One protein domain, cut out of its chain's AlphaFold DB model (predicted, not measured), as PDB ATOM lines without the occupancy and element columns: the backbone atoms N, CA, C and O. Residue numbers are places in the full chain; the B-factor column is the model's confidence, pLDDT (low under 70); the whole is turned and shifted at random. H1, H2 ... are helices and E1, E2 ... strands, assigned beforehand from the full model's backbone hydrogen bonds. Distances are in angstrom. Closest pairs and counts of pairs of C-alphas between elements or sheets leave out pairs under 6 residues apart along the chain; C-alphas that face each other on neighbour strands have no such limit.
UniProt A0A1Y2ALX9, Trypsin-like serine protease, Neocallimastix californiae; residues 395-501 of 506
ATOM      1  N   VAL A 395     -53.367   0.586  93.382       80.12
ATOM      2  CA  VAL A 395     -52.205   1.238  94.006       80.12
ATOM      3  C   VAL A 395     -52.485   2.716  94.334       80.12
ATOM      4  O   VAL A 395     -53.064   3.460  93.535       80.12
ATOM      5  N   ARG A 396     -52.051   3.170  95.520       84.00
ATOM      6  CA  ARG A 396     -52.221   4.571  95.949       84.00
ATOM      7  C   ARG A 396     -51.362   5.520  95.123       84.00
ATOM      8  O   ARG A 396     -50.344   5.120  94.573       84.00
ATOM      9  N   GLN A 397     -51.679   6.809  95.109       84.12
ATOM     10  CA  GLN A 397     -50.799   7.798  94.486       84.12
ATOM     11  C   GLN A 397     -49.530   8.036  95.325       84.12
ATOM     12  O   GLN A 397     -49.572   8.009  96.560       84.12
ATOM     13  N   LEU A 398     -48.396   8.254  94.651       85.88
ATOM     14  CA  LEU A 398     -47.149   8.668  95.297       85.88
ATOM     15  C   LEU A 398     -47.217  10.137  95.712       85.88
ATOM     16  O   LEU A 398     -47.738  10.968  94.961       85.88
ATOM     17  N   ASN A 399     -46.645  10.457  96.871       87.56
ATOM     18  CA  ASN A 399     -46.413  11.847  97.257       87.56
ATOM     19  C   ASN A 399     -45.185  12.419  96.528       87.56
ATOM     20  O   ASN A 399     -44.404  11.685  95.921       87.56
ATOM     21  N   ASP A 400     -45.000  13.735  96.588       87.00
ATOM     22  CA  ASP A 400     -43.972  14.395  95.778       87.00
ATOM     23  C   ASP A 400     -42.547  14.030  96.210       87.00
ATOM     24  O   ASP A 400     -41.696  13.800  95.357       87.00
ATOM     25  N   LYS A 401     -42.303  13.799  97.510       88.50
ATOM     26  CA  LYS A 401     -41.003  13.300  98.000       88.50
ATOM     27  C   LYS A 401     -40.673  11.912  97.443       88.50
ATOM     28  O   LYS A 401     -39.514  11.616  97.153       88.50
ATOM     29  N   GLU A 402     -41.673  11.042  97.316       88.38
ATOM     30  CA  GLU A 402     -41.512   9.708  96.728       88.38
ATOM     31  C   GLU A 402     -41.228   9.788  95.226       88.38
ATOM     32  O   GLU A 402     -40.319   9.108  94.749       88.38
ATOM     33  N   LYS A 403     -41.951  10.651  94.497       87.75
ATOM     34  CA  LYS A 403     -41.712  10.899  93.067       87.75
ATOM     35  C   LYS A 403     -40.314  11.458  92.824       87.75
ATOM     36  O   LYS A 403     -39.566  10.877  92.044       87.75
ATOM     37  N   GLU A 404     -39.914  12.499  93.555       88.38
ATOM     38  CA  GLU A 404     -38.569  13.079  93.463       88.38
ATOM     39  C   GLU A 404     -37.485  12.027  93.712       88.38
ATOM     40  O   GLU A 404     -36.454  11.988  93.035       88.38
ATOM     41  N   LYS A 405     -37.704  11.144  94.695       89.38
ATOM     42  CA  LYS A 405     -36.762  10.070  94.998       89.38
ATOM     43  C   LYS A 405     -36.632   9.095  93.825       89.38
ATOM     44  O   LYS A 405     -35.509   8.715  93.509       89.38
ATOM     45  N   LEU A 406     -37.730   8.710  93.173       89.62
ATOM     46  CA  LEU A 406     -37.706   7.864  91.971       89.62
ATOM     47  C   LEU A 406     -36.993   8.564  90.800       89.62
ATOM     48  O   LEU A 406     -36.126   7.966  90.153       89.62
ATOM     49  N   GLU A 407     -37.270   9.849  90.585       89.25
ATOM     50  CA  GLU A 407     -36.680  10.641  89.501       89.25
ATOM     51  C   GLU A 407     -35.159  10.783  89.626       89.25
ATOM     52  O   GLU A 407     -34.445  10.642  88.628       89.25
ATOM     53  N   ARG A 408     -34.621  10.958  90.846       88.25
ATOM     54  CA  ARG A 408     -33.160  10.985  91.094       88.25
ATOM     55  C   ARG A 408     -32.465   9.717  90.593       88.25
ATOM     56  O   ARG A 408     -31.354   9.771  90.054       88.25
ATOM     57  N   TYR A 409     -33.140   8.578  90.723       87.38
ATOM     58  CA  TYR A 409     -32.654   7.281  90.259       87.38
ATOM     59  C   TYR A 409     -32.947   7.019  88.773       87.38
ATOM     60  O   TYR A 409     -32.417   6.060  88.211       87.38
ATOM     61  N   GLY A 410     -33.660   7.928  88.102       87.62
ATOM     62  CA  GLY A 410     -33.940   7.898  86.668       87.62
ATOM     63  C   GLY A 410     -35.281   7.268  86.300       87.62
ATOM     64  O   GLY A 410     -35.483   6.998  85.120       87.62
ATOM     65  N   LEU A 411     -36.163   7.019  87.274       89.56
ATOM     66  CA  LEU A 411     -37.520   6.525  87.048       89.56
ATOM     67  C   LEU A 411     -38.473   7.705  86.881       89.56
ATOM     68  O   LEU A 411     -38.711   8.451  87.827       89.56
ATOM     69  N   LYS A 412     -39.023   7.860  85.680       88.06
ATOM     70  CA  LYS A 412     -40.003   8.902  85.359       88.06
ATOM     71  C   LYS A 412     -41.382   8.278  85.199       88.06
ATOM     72  O   LYS A 412     -41.499   7.215  84.593       88.06
ATOM     73  N   SER A 413     -42.409   8.929  85.740       81.88
ATOM     74  CA  SER A 413     -43.799   8.520  85.510       81.88
ATOM     75  C   SER A 413     -44.126   8.640  84.023       81.88
ATOM     76  O   SER A 413     -43.849   9.674  83.416       81.88
ATOM     77  N   GLU A 414     -44.741   7.612  83.450       70.56
ATOM     78  CA  GLU A 414     -45.209   7.663  82.063       70.56
ATOM     79  C   GLU A 414     -46.545   8.412  81.956       70.56
ATOM     80  O   GLU A 414     -47.459   8.221  82.767       70.56
ATOM     81  N   LEU A 415     -46.666   9.276  80.944       56.84
ATOM     82  CA  LEU A 415     -47.898  10.012  80.646       56.84
ATOM     83  C   LEU A 415     -48.822   9.121  79.803       56.84
ATOM     84  O   LEU A 415     -48.517   8.794  78.659       56.84
ATOM     85  N   SER A 416     -49.981   8.751  80.350       57.59
ATOM     86  CA  SER A 416     -51.058   8.087  79.601       57.59
ATOM     87  C   SER A 416     -52.280   8.998  79.526       57.59
ATOM     88  O   SER A 416     -52.683   9.561  80.541       57.59
ATOM     89  N   ASP A 417     -52.884   9.137  78.346       52.59
ATOM     90  CA  ASP A 417     -54.057  10.004  78.153       52.59
ATOM     91  C   ASP A 417     -55.361   9.353  78.647       52.59
ATOM     92  O   ASP A 417     -56.344  10.052  78.859       52.59
ATOM     93  N   GLU A 418     -55.385   8.034  78.862       55.09
ATOM     94  CA  GLU A 418     -56.650   7.290  78.969       55.09
ATOM     95  C   GLU A 418     -56.969   6.756  80.376       55.09
ATOM     96  O   GLU A 418     -58.142   6.545  80.670       55.09
ATOM     97  N   MET A 419     -55.990   6.545  81.272       64.06
ATOM     98  CA  MET A 419     -56.256   5.874  82.561       64.06
ATOM     99  C   MET A 419     -55.437   6.403  83.743       64.06
ATOM    100  O   MET A 419     -54.204   6.373  83.747       64.06
ATOM    101  N   GLU A 420     -56.143   6.791  84.808       68.94
ATOM    102  CA  GLU A 420     -55.570   7.254  86.078       68.94
ATOM    103  C   GLU A 420     -54.664   6.197  86.736       68.94
ATOM    104  O   GLU A 420     -53.634   6.531  87.321       68.94
ATOM    105  N   ILE A 421     -54.990   4.908  86.590       72.50
ATOM    106  CA  ILE A 421     -54.206   3.820  87.186       72.50
ATOM    107  C   ILE A 421     -52.831   3.643  86.535       72.50
ATOM    108  O   ILE A 421     -51.846   3.389  87.232       72.50
ATOM    109  N   ILE A 422     -52.728   3.838  85.215       76.19
ATOM    110  CA  ILE A 422     -51.449   3.751  84.498       76.19
ATOM    111  C   ILE A 422     -50.530   4.872  84.987       76.19
ATOM    112  O   ILE A 422     -49.377   4.606  85.313       76.19
ATOM    113  N   LYS A 423     -51.069   6.089  85.163       75.69
ATOM    114  CA  LYS A 423     -50.324   7.236  85.711       75.69
ATOM    115  C   LYS A 423     -49.779   6.980  87.122       75.69
ATOM    116  O   LYS A 423     -48.748   7.527  87.486       75.69
ATOM    117  N   LYS A 424     -50.461   6.165  87.936       83.44
ATOM    118  CA  LYS A 424     -50.030   5.835  89.310       83.44
ATOM    119  C   LYS A 424     -49.002   4.701  89.377       83.44
ATOM    120  O   LYS A 424     -48.315   4.571  90.395       83.44
ATOM    121  N   SER A 425     -48.928   3.870  88.337       87.75
ATOM    122  CA  SER A 425     -48.265   2.562  88.403       87.75
ATOM    123  C   SER A 425     -47.082   2.427  87.451       87.75
ATOM    124  O   SER A 425     -46.188   1.635  87.726       87.75
ATOM    125  N   LEU A 426     -47.061   3.164  86.337       90.81
ATOM    126  CA  LEU A 426     -46.108   2.946  85.252       90.81
ATOM    127  C   LEU A 426     -44.943   3.940  85.286       90.81
ATOM    128  O   LEU A 426     -45.141   5.153  85.215       90.81
ATOM    129  N   PHE A 427     -43.722   3.409  85.323       91.19
ATOM    130  CA  PHE A 427     -42.489   4.188  85.344       91.19
ATOM    131  C   PHE A 427     -41.514   3.696  84.285       91.19
ATOM    132  O   PHE A 427     -41.380   2.494  84.062       91.19
ATOM    133  N   ARG A 428     -40.783   4.621  83.671       90.56
ATOM    134  CA  ARG A 428     -39.767   4.324  82.665       90.56
ATOM    135  C   ARG A 428     -38.392   4.791  83.111       90.56
ATOM    136  O   ARG A 428     -38.257   5.841  83.739       90.56
ATOM    137  N   CYS A 429     -37.369   4.020  82.760       90.44
ATOM    138  CA  CYS A 429     -35.974   4.410  82.899       90.44
ATOM    139  C   CYS A 429     -35.227   4.192  81.582       90.44
ATOM    140  O   CYS A 429     -35.038   3.055  81.168       90.44
ATOM    141  N   ASP A 430     -34.763   5.280  80.963       86.62
ATOM    142  CA  ASP A 430     -33.885   5.251  79.777       86.62
ATOM    143  C   ASP A 430     -32.446   5.693  80.103       86.62
ATOM    144  O   ASP A 430     -31.587   5.790  79.231       86.62
ATOM    145  N   LYS A 431     -32.165   6.010  81.373       83.00
ATOM    146  CA  LYS A 431     -30.946   6.720  81.794       83.00
ATOM    147  C   LYS A 431     -29.660   5.909  81.611       83.00
ATOM    148  O   LYS A 431     -28.576   6.486  81.566       83.00
ATOM    149  N   TYR A 432     -29.756   4.584  81.584       79.75
ATOM    150  CA  TYR A 432     -28.597   3.710  81.753       79.75
ATOM    151  C   TYR A 432     -28.289   2.826  80.547       79.75
ATOM    152  O   TYR A 432     -27.313   2.091  80.622       79.75
ATOM    153  N   GLY A 433     -29.033   2.936  79.445       75.75
ATOM    154  CA  GLY A 433     -28.773   2.196  78.210       75.75
ATOM    155  C   GLY A 433     -30.045   1.599  77.623       75.75
ATOM    156  O   GLY A 433     -30.529   2.081  76.602       75.75
ATOM    157  N   ASN A 434     -30.597   0.571  78.268       79.00
ATOM    158  CA  ASN A 434     -31.865  -0.017  77.859       79.00
ATOM    159  C   ASN A 434     -33.038   0.866  78.287       79.00
ATOM    160  O   ASN A 434     -33.020   1.482  79.352       79.00
ATOM    161  N   SER A 435     -34.108   0.838  77.492       86.62
ATOM    162  CA  SER A 435     -35.412   1.338  77.926       86.62
ATOM    163  C   SER A 435     -36.059   0.297  78.840       86.62
ATOM    164  O   SER A 435     -36.510  -0.756  78.387       86.62
ATOM    165  N   LEU A 436     -36.088   0.576  80.138       91.12
ATOM    166  CA  LEU A 436     -36.733  -0.268  81.139       91.12
ATOM    167  C   LEU A 436     -38.107   0.289  81.483       91.12
ATOM    168  O   LEU A 436     -38.257   1.493  81.704       91.12
ATOM    169  N   LEU A 437     -39.088  -0.599  81.588       92.69
ATOM    170  CA  LEU A 437     -40.422  -0.262  82.057       92.69
ATOM    171  C   LEU A 437     -40.688  -0.985  83.370       92.69
ATOM    172  O   LEU A 437     -40.389  -2.171  83.518       92.69
ATOM    173  N   PHE A 438     -41.255  -0.251  84.312       92.62
ATOM    174  CA  PHE A 438     -41.553  -0.695  85.657       92.62
ATOM    175  C   PHE A 438     -43.037  -0.496  85.932       92.62
ATOM    176  O   PHE A 438     -43.585   0.567  85.645       92.62
ATOM    177  N   TYR A 439     -43.680  -1.510  86.500       91.56
ATOM    178  CA  TYR A 439     -45.073  -1.443  86.916       91.56
ATOM    179  C   TYR A 439     -45.176  -1.709  88.410       91.56
ATOM    180  O   TYR A 439     -44.867  -2.799  88.886       91.56
ATOM    181  N   ARG A 440     -45.623  -0.709  89.153       89.56
ATOM    182  CA  ARG A 440     -45.797  -0.762  90.599       89.56
ATOM    183  C   ARG A 440     -47.160  -1.342  90.964       89.56
ATOM    184  O   ARG A 440     -48.177  -0.896  90.440       89.56
ATOM    185  N   THR A 441     -47.180  -2.295  91.888       87.12
ATOM    186  CA  THR A 441     -48.397  -2.821  92.517       87.12
ATOM    187  C   THR A 441     -48.345  -2.596  94.032       87.12
ATOM    188  O   THR A 441     -47.353  -2.115  94.571       87.12
ATOM    189  N   ASN A 442     -49.414  -2.962  94.733       81.69
ATOM    190  CA  ASN A 442     -49.512  -2.992  96.199       81.69
ATOM    191  C   ASN A 442     -48.683  -4.113  96.870       81.69
ATOM    192  O   ASN A 442     -48.624  -4.184  98.095       81.69
ATOM    193  N   TYR A 443     -48.049  -5.007  96.104       83.25
ATOM    194  CA  TYR A 443     -47.266  -6.127  96.654       83.25
ATOM    195  C   TYR A 443     -45.855  -6.254  96.096       83.25
ATOM    196  O   TYR A 443     -45.002  -6.856  96.747       83.25
ATOM    197  N   THR A 444     -45.595  -5.739  94.897       87.62
ATOM    198  CA  THR A 444     -44.273  -5.800  94.277       87.62
ATOM    199  C   THR A 444     -44.151  -4.778  93.149       87.62
ATOM    200  O   THR A 444     -45.109  -4.117  92.750       87.62
ATOM    201  N   TRP A 445     -42.953  -4.681  92.591       90.75
ATOM    202  CA  TRP A 445     -42.718  -4.009  91.324       90.75
ATOM    203  C   TRP A 445     -42.465  -5.057  90.253       90.75
ATOM    204  O   TRP A 445     -41.729  -6.009  90.477       90.75
ATOM    205  N   TYR A 446     -43.030  -4.867  89.073       91.94
ATOM    206  CA  TYR A 446     -42.694  -5.640  87.890       91.94
ATOM    207  C   TYR A 446     -41.737  -4.848  87.015       91.94
ATOM    208  O   TYR A 446     -41.840  -3.627  86.927       91.94
ATOM    209  N   ILE A 447     -40.832  -5.545  86.339       92.56
ATOM    210  CA  ILE A 447     -39.924  -4.963  85.353       92.56
ATOM    211  C   ILE A 447     -40.022  -5.721  84.031       92.56
ATOM    212  O   ILE A 447     -40.166  -6.944  84.008       92.56
ATOM    213  N   THR A 448     -39.919  -4.984  82.931       92.50
ATOM    214  CA  THR A 448     -39.689  -5.522  81.591       92.50
ATOM    215  C   THR A 448     -38.630  -4.686  80.877       92.50
ATOM    216  O   THR A 448     -38.544  -3.469  81.054       92.50
ATOM    217  N   VAL A 449     -37.825  -5.344  80.046       90.31
ATOM    218  CA  VAL A 449     -36.873  -4.680  79.147       90.31
ATOM    219  C   VAL A 449     -37.579  -4.433  77.817       90.31
ATOM    220  O   VAL A 449     -38.116  -5.370  77.220       90.31
ATOM    221  N   LEU A 450     -37.615  -3.183  77.360       88.38
ATOM    222  CA  LEU A 450     -38.225  -2.822  76.085       88.38
ATOM    223  C   LEU A 450     -37.233  -3.041  74.937       88.38
ATOM    224  O   LEU A 450     -36.057  -2.703  75.006       88.38
ATOM    225  N   SER A 451     -37.751  -3.602  73.857       83.75
ATOM    226  CA  SER A 451     -37.122  -3.733  72.547       83.75
ATOM    227  C   SER A 451     -37.629  -2.639  71.605       83.75
ATOM    228  O   SER A 451     -38.641  -1.996  71.874       83.75
ATOM    229  N   LYS A 452     -37.015  -2.495  70.428       78.12
ATOM    230  CA  LYS A 452     -37.499  -1.570  69.388       78.12
ATOM    231  C   LYS A 452     -38.973  -1.794  68.996       78.12
ATOM    232  O   LYS A 452     -39.632  -0.847  68.594       78.12
ATOM    233  N   TYR A 453     -39.490  -3.020  69.119       76.69
ATOM    234  CA  TYR A 453     -40.839  -3.385  68.661       76.69
ATOM    235  C   TYR A 453     -41.956  -3.091  69.661       76.69
ATOM    236  O   TYR A 453     -43.112  -2.986  69.269       76.69
ATOM    237  N   ASN A 454     -41.631  -3.010  70.948       80.31
ATOM    238  CA  ASN A 454     -42.606  -2.763  72.010       80.31
ATOM    239  C   ASN A 454     -42.314  -1.475  72.781       80.31
ATOM    240  O   ASN A 454     -43.023  -1.202  73.739       80.31
ATOM    241  N   ASN A 455     -41.308  -0.699  72.366       80.88
ATOM    242  CA  ASN A 455     -40.987   0.612  72.915       80.88
ATOM    243  C   ASN A 455     -41.911   1.682  72.320       80.88
ATOM    244  O   ASN A 455     -41.557   2.376  71.366       80.88
ATOM    245  N   ASN A 456     -43.111   1.784  72.882       77.31
ATOM    246  CA  ASN A 456     -44.094   2.786  72.489       77.31
ATOM    247  C   ASN A 456     -43.896   4.095  73.266       77.31
ATOM    248  O   ASN A 456     -43.381   4.101  74.386       77.31
ATOM    249  N   SER A 457     -44.349   5.206  72.680       72.44
ATOM    250  CA  SER A 457     -44.386   6.518  73.343       72.44
ATOM    251  C   SER A 457     -45.492   6.626  74.394       72.44
ATOM    252  O   SER A 457     -45.370   7.414  75.323       72.44
ATOM    253  N   LYS A 458     -46.571   5.844  74.249       77.06
ATOM    254  CA  LYS A 458     -47.665   5.704  75.216       77.06
ATOM    255  C   LYS A 458     -48.129   4.252  75.244       77.06
ATOM    256  O   LYS A 458     -48.083   3.570  74.222       77.06
ATOM    257  N   TYR A 459     -48.612   3.800  76.399       80.94
ATOM    258  CA  TYR A 459     -49.146   2.448  76.569       80.94
ATOM    259  C   TYR A 459     -50.597   2.465  77.033       80.94
ATOM    260  O   TYR A 459     -50.968   3.213  77.944       80.94
ATOM    261  N   ARG A 460     -51.394   1.557  76.464       83.31
ATOM    262  CA  ARG A 460     -52.698   1.159  77.014       83.31
ATOM    263  C   ARG A 460     -52.545  -0.059  77.922       83.31
ATOM    264  O   ARG A 460     -51.689  -0.911  77.689       83.31
ATOM    265  N   LEU A 461     -53.433  -0.232  78.907       82.94
ATOM    266  CA  LEU A 461     -53.367  -1.381  79.829       82.94
ATOM    267  C   LEU A 461     -53.379  -2.729  79.085       82.94
ATOM    268  O   LEU A 461     -52.624  -3.640  79.417       82.94
ATOM    269  N   LYS A 462     -54.185  -2.836  78.021       82.50
ATOM    270  CA  LYS A 462     -54.247  -4.030  77.163       82.50
ATOM    271  C   LYS A 462     -52.911  -4.384  76.500       82.50
ATOM    272  O   LYS A 462     -52.718  -5.539  76.150       82.50
ATOM    273  N   GLU A 463     -52.030  -3.410  76.277       84.25
ATOM    274  CA  GLU A 463     -50.691  -3.616  75.710       84.25
ATOM    275  C   GLU A 463     -49.714  -4.026  76.805       84.25
ATOM    276  O   GLU A 463     -48.980  -4.994  76.630       84.25
ATOM    277  N   LEU A 464     -49.782  -3.369  77.968       88.62
ATOM    278  CA  LEU A 464     -48.962  -3.710  79.131       88.62
ATOM    279  C   LEU A 464     -49.167  -5.168  79.552       88.62
ATOM    280  O   LEU A 464     -48.186  -5.880  79.733       88.62
ATOM    281  N   LYS A 465     -50.414  -5.658  79.608       88.50
ATOM    282  CA  LYS A 465     -50.767  -7.054  79.961       88.50
ATOM    283  C   LYS A 465     -50.053  -8.134  79.120       88.50
ATOM    284  O   LYS A 465     -50.083  -9.312  79.492       88.50
ATOM    285  N   LYS A 466     -49.465  -7.747  77.981       85.06
ATOM    286  CA  LYS A 466     -48.857  -8.618  76.966       85.06
ATOM    287  C   LYS A 466     -47.327  -8.632  77.009       85.06
ATOM    288  O   LYS A 466     -46.733  -9.446  76.313       85.06
ATOM    289  N   LEU A 467     -46.700  -7.735  77.771       89.12
ATOM    290  CA  LEU A 467     -45.242  -7.656  77.877       89.12
ATOM    291  C   LEU A 467     -44.683  -8.747  78.803       89.12
ATOM    292  O   LEU A 467     -45.401  -9.331  79.621       89.12
ATOM    293  N   ASP A 468     -43.377  -8.978  78.685       90.25
ATOM    294  CA  ASP A 468     -42.629  -9.952  79.479       90.25
ATOM    295  C   ASP A 468     -42.244  -9.353  80.829       90.25
ATOM    296  O   ASP A 468     -41.099  -8.984  81.085       90.25
ATOM    297  N   TRP A 469     -43.238  -9.233  81.693       92.88
ATOM    298  CA  TRP A 469     -43.057  -8.739  83.045       92.88
ATOM    299  C   TRP A 469     -42.516  -9.811  83.976       92.88
ATOM    300  O   TRP A 469     -42.964 -10.961  83.955       92.88
ATOM    301  N   TYR A 470     -41.625  -9.386  84.863       91.19
ATOM    302  CA  TYR A 470     -41.072 -10.222  85.915       91.19
ATOM    303  C   TYR A 470     -41.140  -9.491  87.258       91.19
ATOM    304  O   TYR A 470     -40.823  -8.296  87.300       91.19
ATOM    305  N   PRO A 471     -41.529 -10.174  88.345       89.81
ATOM    306  CA  PRO A 471     -41.594  -9.558  89.661       89.81
ATOM    307  C   PRO A 471     -40.191  -9.266  90.207       89.81
ATOM    308  O   PRO A 471     -39.268 -10.075  90.087       89.81
ATOM    309  N   ILE A 472     -40.045  -8.116  90.856       87.94
ATOM    310  CA  ILE A 472     -38.879  -7.735  91.647       87.94
ATOM    311  C   ILE A 472     -39.126  -8.238  93.065       87.94
ATOM    312  O   ILE A 472     -39.869  -7.641  93.842       87.94
ATOM    313  N   ILE A 473     -38.503  -9.364  93.396       81.19
ATOM    314  CA  ILE A 473     -38.678 -10.007  94.696       81.19
ATOM    315  C   ILE A 473     -37.796  -9.283  95.735       81.19
ATOM    316  O   ILE A 473     -36.572  -9.253  95.554       81.19
ATOM    317  N   PRO A 474     -38.384  -8.708  96.804       70.62
ATOM    318  CA  PRO A 474     -37.632  -8.133  97.920       70.62
ATOM    319  C   PRO A 474     -36.712  -9.180  98.562       70.62
ATOM    320  O   PRO A 474     -37.055 -10.361  98.593       70.62
ATOM    321  N   ASP A 475     -35.556  -8.753  99.073       66.44
ATOM    322  CA  ASP A 475     -34.615  -9.596  99.835       66.44
ATOM    323  C   ASP A 475     -34.141 -10.880  99.114       66.44
ATOM    324  O   ASP A 475     -33.634 -11.818  99.729       66.44
ATOM    325  N   SER A 476     -34.278 -10.923  97.784       68.12
ATOM    326  CA  SER A 476     -33.809 -12.012  96.931       68.12
ATOM    327  C   SER A 476     -32.681 -11.536  96.023       68.12
ATOM    328  O   SER A 476     -32.850 -10.620  95.215       68.12
ATOM    329  N   ASN A 477     -31.551 -12.242  96.065       60.91
ATOM    330  CA  ASN A 477     -30.452 -12.043  95.113       60.91
ATOM    331  C   ASN A 477     -30.799 -12.564  93.707       60.91
ATOM    332  O   ASN A 477     -30.066 -12.311  92.755       60.91
ATOM    333  N   LYS A 478     -31.908 -13.300  93.553       58.34
ATOM    334  CA  LYS A 478     -32.313 -13.856  92.262       58.34
ATOM    335  C   LYS A 478     -33.028 -12.792  91.441       58.34
ATOM    336  O   LYS A 478     -34.140 -12.382  91.766       58.34
ATOM    337  N   LEU A 479     -32.382 -12.375  90.358       66.38
ATOM    338  CA  LEU A 479     -33.061 -11.815  89.199       66.38
ATOM    339  C   LEU A 479     -33.343 -12.958  88.222       66.38
ATOM    340  O   LEU A 479     -32.557 -13.897  88.140       66.38
ATOM    341  N   TYR A 480     -34.437 -12.888  87.469       72.38
ATOM    342  CA  TYR A 480     -34.654 -13.846  86.387       72.38
ATOM    343  C   TYR A 480     -33.514 -13.730  85.369       72.38
ATOM    344  O   TYR A 480     -33.224 -12.622  84.911       72.38
ATOM    345  N   ASP A 481     -32.905 -14.856  84.982       71.81
ATOM    346  CA  ASP A 481     -31.770 -14.901  84.038       71.81
ATOM    347  C   ASP A 481     -32.071 -14.139  82.736       71.81
ATOM    348  O   ASP A 481     -31.218 -13.451  82.171       71.81
ATOM    349  N   ASN A 482     -33.336 -14.173  82.308       72.44
ATOM    350  CA  ASN A 482     -33.849 -13.459  81.139       72.44
ATOM    351  C   ASN A 482     -33.762 -11.928  81.237       72.44
ATOM    352  O   ASN A 482     -33.729 -11.266  80.201       72.44
ATOM    353  N   ILE A 483     -33.774 -11.359  82.446       80.38
ATOM    354  CA  ILE A 483     -33.531  -9.929  82.669       80.38
ATOM    355  C   ILE A 483     -32.052  -9.699  82.904       80.38
ATOM    356  O   ILE A 483     -31.485  -8.793  82.305       80.38
ATOM    357  N   PHE A 484     -31.429 -10.513  83.759       81.75
ATOM    358  CA  PHE A 484     -30.035 -10.328  84.146       81.75
ATOM    359  C   PHE A 484     -29.100 -10.300  82.931       81.75
ATOM    360  O   PHE A 484     -28.243  -9.431  82.835       81.75
ATOM    361  N   SER A 485     -29.340 -11.179  81.954       81.69
ATOM    362  CA  SER A 485     -28.605 -11.226  80.682       81.69
ATOM    363  C   SER A 485     -28.796 -10.002  79.777       81.69
ATOM    364  O   SER A 485     -28.020  -9.812  78.845       81.69
ATOM    365  N   LYS A 486     -29.823  -9.179  80.019       84.12
ATOM    366  CA  LYS A 486     -30.188  -8.036  79.170       84.12
ATOM    367  C   LYS A 486     -29.836  -6.687  79.778       84.12
ATOM    368  O   LYS A 486     -29.835  -5.703  79.047       84.12
ATOM    369  N   ILE A 487     -29.567  -6.624  81.081       87.12
ATOM    370  CA  ILE A 487     -29.333  -5.364  81.793       87.12
ATOM    371  C   ILE A 487     -27.856  -5.144  82.112       87.12
ATOM    372  O   ILE A 487     -27.083  -6.085  82.273       87.12
ATOM    373  N   ASN A 488     -27.456  -3.885  82.255       87.88
ATOM    374  CA  ASN A 488     -26.095  -3.534  82.658       87.88
ATOM    375  C   ASN A 488     -25.956  -3.273  84.170       87.88
ATOM    376  O   ASN A 488     -26.923  -3.224  84.930       87.88
ATOM    377  N   LYS A 489     -24.717  -3.043  84.623       86.81
ATOM    378  CA  LYS A 489     -24.384  -2.829  86.043       86.81
ATOM    379  C   LYS A 489     -25.122  -1.646  86.690       86.81
ATOM    380  O   LYS A 489     -25.392  -1.694  87.888       86.81
ATOM    381  N   LYS A 490     -25.415  -0.567  85.953       88.25
ATOM    382  CA  LYS A 490     -26.134   0.602  86.498       88.25
ATOM    383  C   LYS A 490     -27.627   0.303  86.652       88.25
ATOM    384  O   LYS A 490     -28.204   0.635  87.682       88.25
ATOM    385  N   GLU A 491     -28.213  -0.382  85.676       89.81
ATOM    386  CA  GLU A 491     -29.598  -0.867  85.724       89.81
ATOM    387  C   GLU A 491     -29.795  -1.878  86.855       89.81
ATOM    388  O   GLU A 491     -30.744  -1.775  87.625       89.81
ATOM    389  N   TYR A 492     -28.839  -2.791  87.039       88.12
ATOM    390  CA  TYR A 492     -28.844  -3.719  88.166       88.12
ATOM    391  C   TYR A 492     -28.853  -2.983  89.515       88.12
ATOM    392  O   TYR A 492     -29.665  -3.296  90.381       88.12
ATOM    393  N   LYS A 493     -28.023  -1.940  89.681       87.62
ATOM    394  CA  LYS A 493     -28.021  -1.108  90.900       87.62
ATOM    395  C   LYS A 493     -29.360  -0.411  91.152       87.62
ATOM    396  O   LYS A 493     -29.746  -0.282  92.309       87.62
ATOM    397  N   LEU A 494     -30.058   0.039  90.105       89.00
ATOM    398  CA  LEU A 494     -31.405   0.606  90.233       89.00
ATOM    399  C   LEU A 494     -32.388  -0.436  90.785       89.00
ATOM    400  O   LEU A 494     -33.173  -0.126  91.679       89.00
ATOM    401  N   ILE A 495     -32.329  -1.666  90.276       88.00
ATOM    402  CA  ILE A 495     -33.213  -2.748  90.718       88.00
ATOM    403  C   ILE A 495     -32.900  -3.158  92.161       88.00
ATOM    404  O   ILE A 495     -33.816  -3.285  92.967       88.00
ATOM    405  N   GLU A 496     -31.623  -3.306  92.518       86.50
ATOM    406  CA  GLU A 496     -31.204  -3.581  93.900       86.50
ATOM    407  C   GLU A 496     -31.628  -2.465  94.859       86.50
ATOM    408  O   GLU A 496     -32.125  -2.718  95.957       86.50
ATOM    409  N   TRP A 497     -31.509  -1.210  94.424       87.38
ATOM    410  CA  TRP A 497     -32.023  -0.086  95.187       87.38
ATOM    411  C   TRP A 497     -33.538  -0.207  95.404       87.38
ATOM    412  O   TRP A 497     -33.975  -0.124  96.550       87.38
ATOM    413  N   LEU A 498     -34.330  -0.490  94.360       86.56
ATOM    414  CA  LEU A 498     -35.775  -0.713  94.497       86.56
ATOM    415  C   LEU A 498     -36.075  -1.832  95.504       86.56
ATOM    416  O   LEU A 498     -36.887  -1.606  96.405       86.56
ATOM    417  N   LYS A 499     -35.365  -2.970  95.422       83.38
ATOM    418  CA  LYS A 499     -35.475  -4.091  96.378       83.38
ATOM    419  C   LYS A 499     -35.265  -3.662  97.826       83.38
ATOM    420  O   LYS A 499     -36.016  -4.083  98.695       83.38
ATOM    421  N   SER A 500     -34.274  -2.810  98.077       75.38
ATOM    422  CA  SER A 500     -33.929  -2.338  99.426       75.38
ATOM    423  C   SER A 500     -34.833  -1.221  99.965       75.38
ATOM    424  O   SER A 500     -34.717  -0.822 101.127       75.38
ATOM    425  N   THR A 501     -35.712  -0.652  99.136       74.12
ATOM    426  CA  THR A 501     -36.530   0.491  99.545       74.12
ATOM    427  C   THR A 501     -37.877   0.050 100.103       74.12
ATOM    428  O   THR A 501     -38.533  -0.844  99.579       74.12
TER     429      THR A 501
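What this domain is: This is residues 395 to 501 of the 506 residues of the protein "Trypsin-like serine protease" of Neocallimastix californiae (UniProt A0A1Y2ALX9). A small, strongly twisted sheet of four strands lies in the middle, with the longest helix, H5, over one of its faces and the shorter helices H1, H2 and H4 round it, each grazing it; H3 stands a little off the sheet. The 107 printed residues hold five named helices and four named strands in the order H1 H2 E1 E2 E3 H3 E4 H4 H5, and the sheet runs E1 E2 E3 E4, all antiparallel. The class is mixed, helices and strands, with under half of the residues, 53 of 107, in named elements. The whole is compact, with a radius of gyration of the C-alphas of 13.1 A and spans of 35 by 34 by 24 A.

Where its parts are: H1, residues 400 to 409, begins at C-alpha 400 at (-43.972, 14.395, 95.778) and is 14.5 A long. H2 is residues 420 to 425, followed directly by E1, residues 426 to 429, 10.5 A. E2, residues 436 to 440, is 13.1 A long, and E3, residues 445 to 449, 13.5 A, begins at C-alpha 445 at (-42.718, -4.009, 91.324). H3 is residues 461 to 464, E4 residues 470 to 472 and H4 residues 481 to 484. H5, residues 489 to 500, is 16.4 A long and ends at C-alpha 500 at (-33.929, -2.338, 99.426).

How they stand to each other: E1, E2 and E3 form a meander, each strand the antiparallel neighbour of the one before. In the hairpin E1 and E2, N 427 and O 438 are 2.9 A apart, within hydrogen-bond range. In the hairpin E2 and E3, N 439 and O 446 are 2.8 A apart. Between E3 and the edge strand E4, N 472 and O 445 are 2.7 A apart. Residues 412 to 413 pair antiparallel with residues 427 to 428 of E1. The sheet is only just strongly twisted, its C-alphas up to 4.0 A off its best plane. H5 is on one face, making two layers, a helix layer over a sheet; it runs along the strands over E2 and E3 at a height over the sheet of 9.7 A. H1 and H5 are close but not clearly touching, the C-alphas of Tyr 409 and Leu 494 being closest at 6.8 A, with a shallow tilt of 31 degrees, opposite ways. H1 only grazes the sheet with residues 406 to 409, H2 with 422 to 425 and H4 with 482 to 483. H3 is not on the sheet, but only just, with 4 pairs of C-alphas within 10 A. In H2 and H5 each O i to N i+4 pair is within hydrogen-bond range, in H1 5 of 6; H3 and H4 are too short for such a pair.

The domain as a whole: The C-alphas of Asp 417 and Asn 477, the two farthest apart, are 36.5 A apart. The printed part has no cut. The link from E3 to H3, 11 residues, is long. Mean pLDDT of the printed part is 82.4, and residues 415 to 420 and 475 to 479 are under 70.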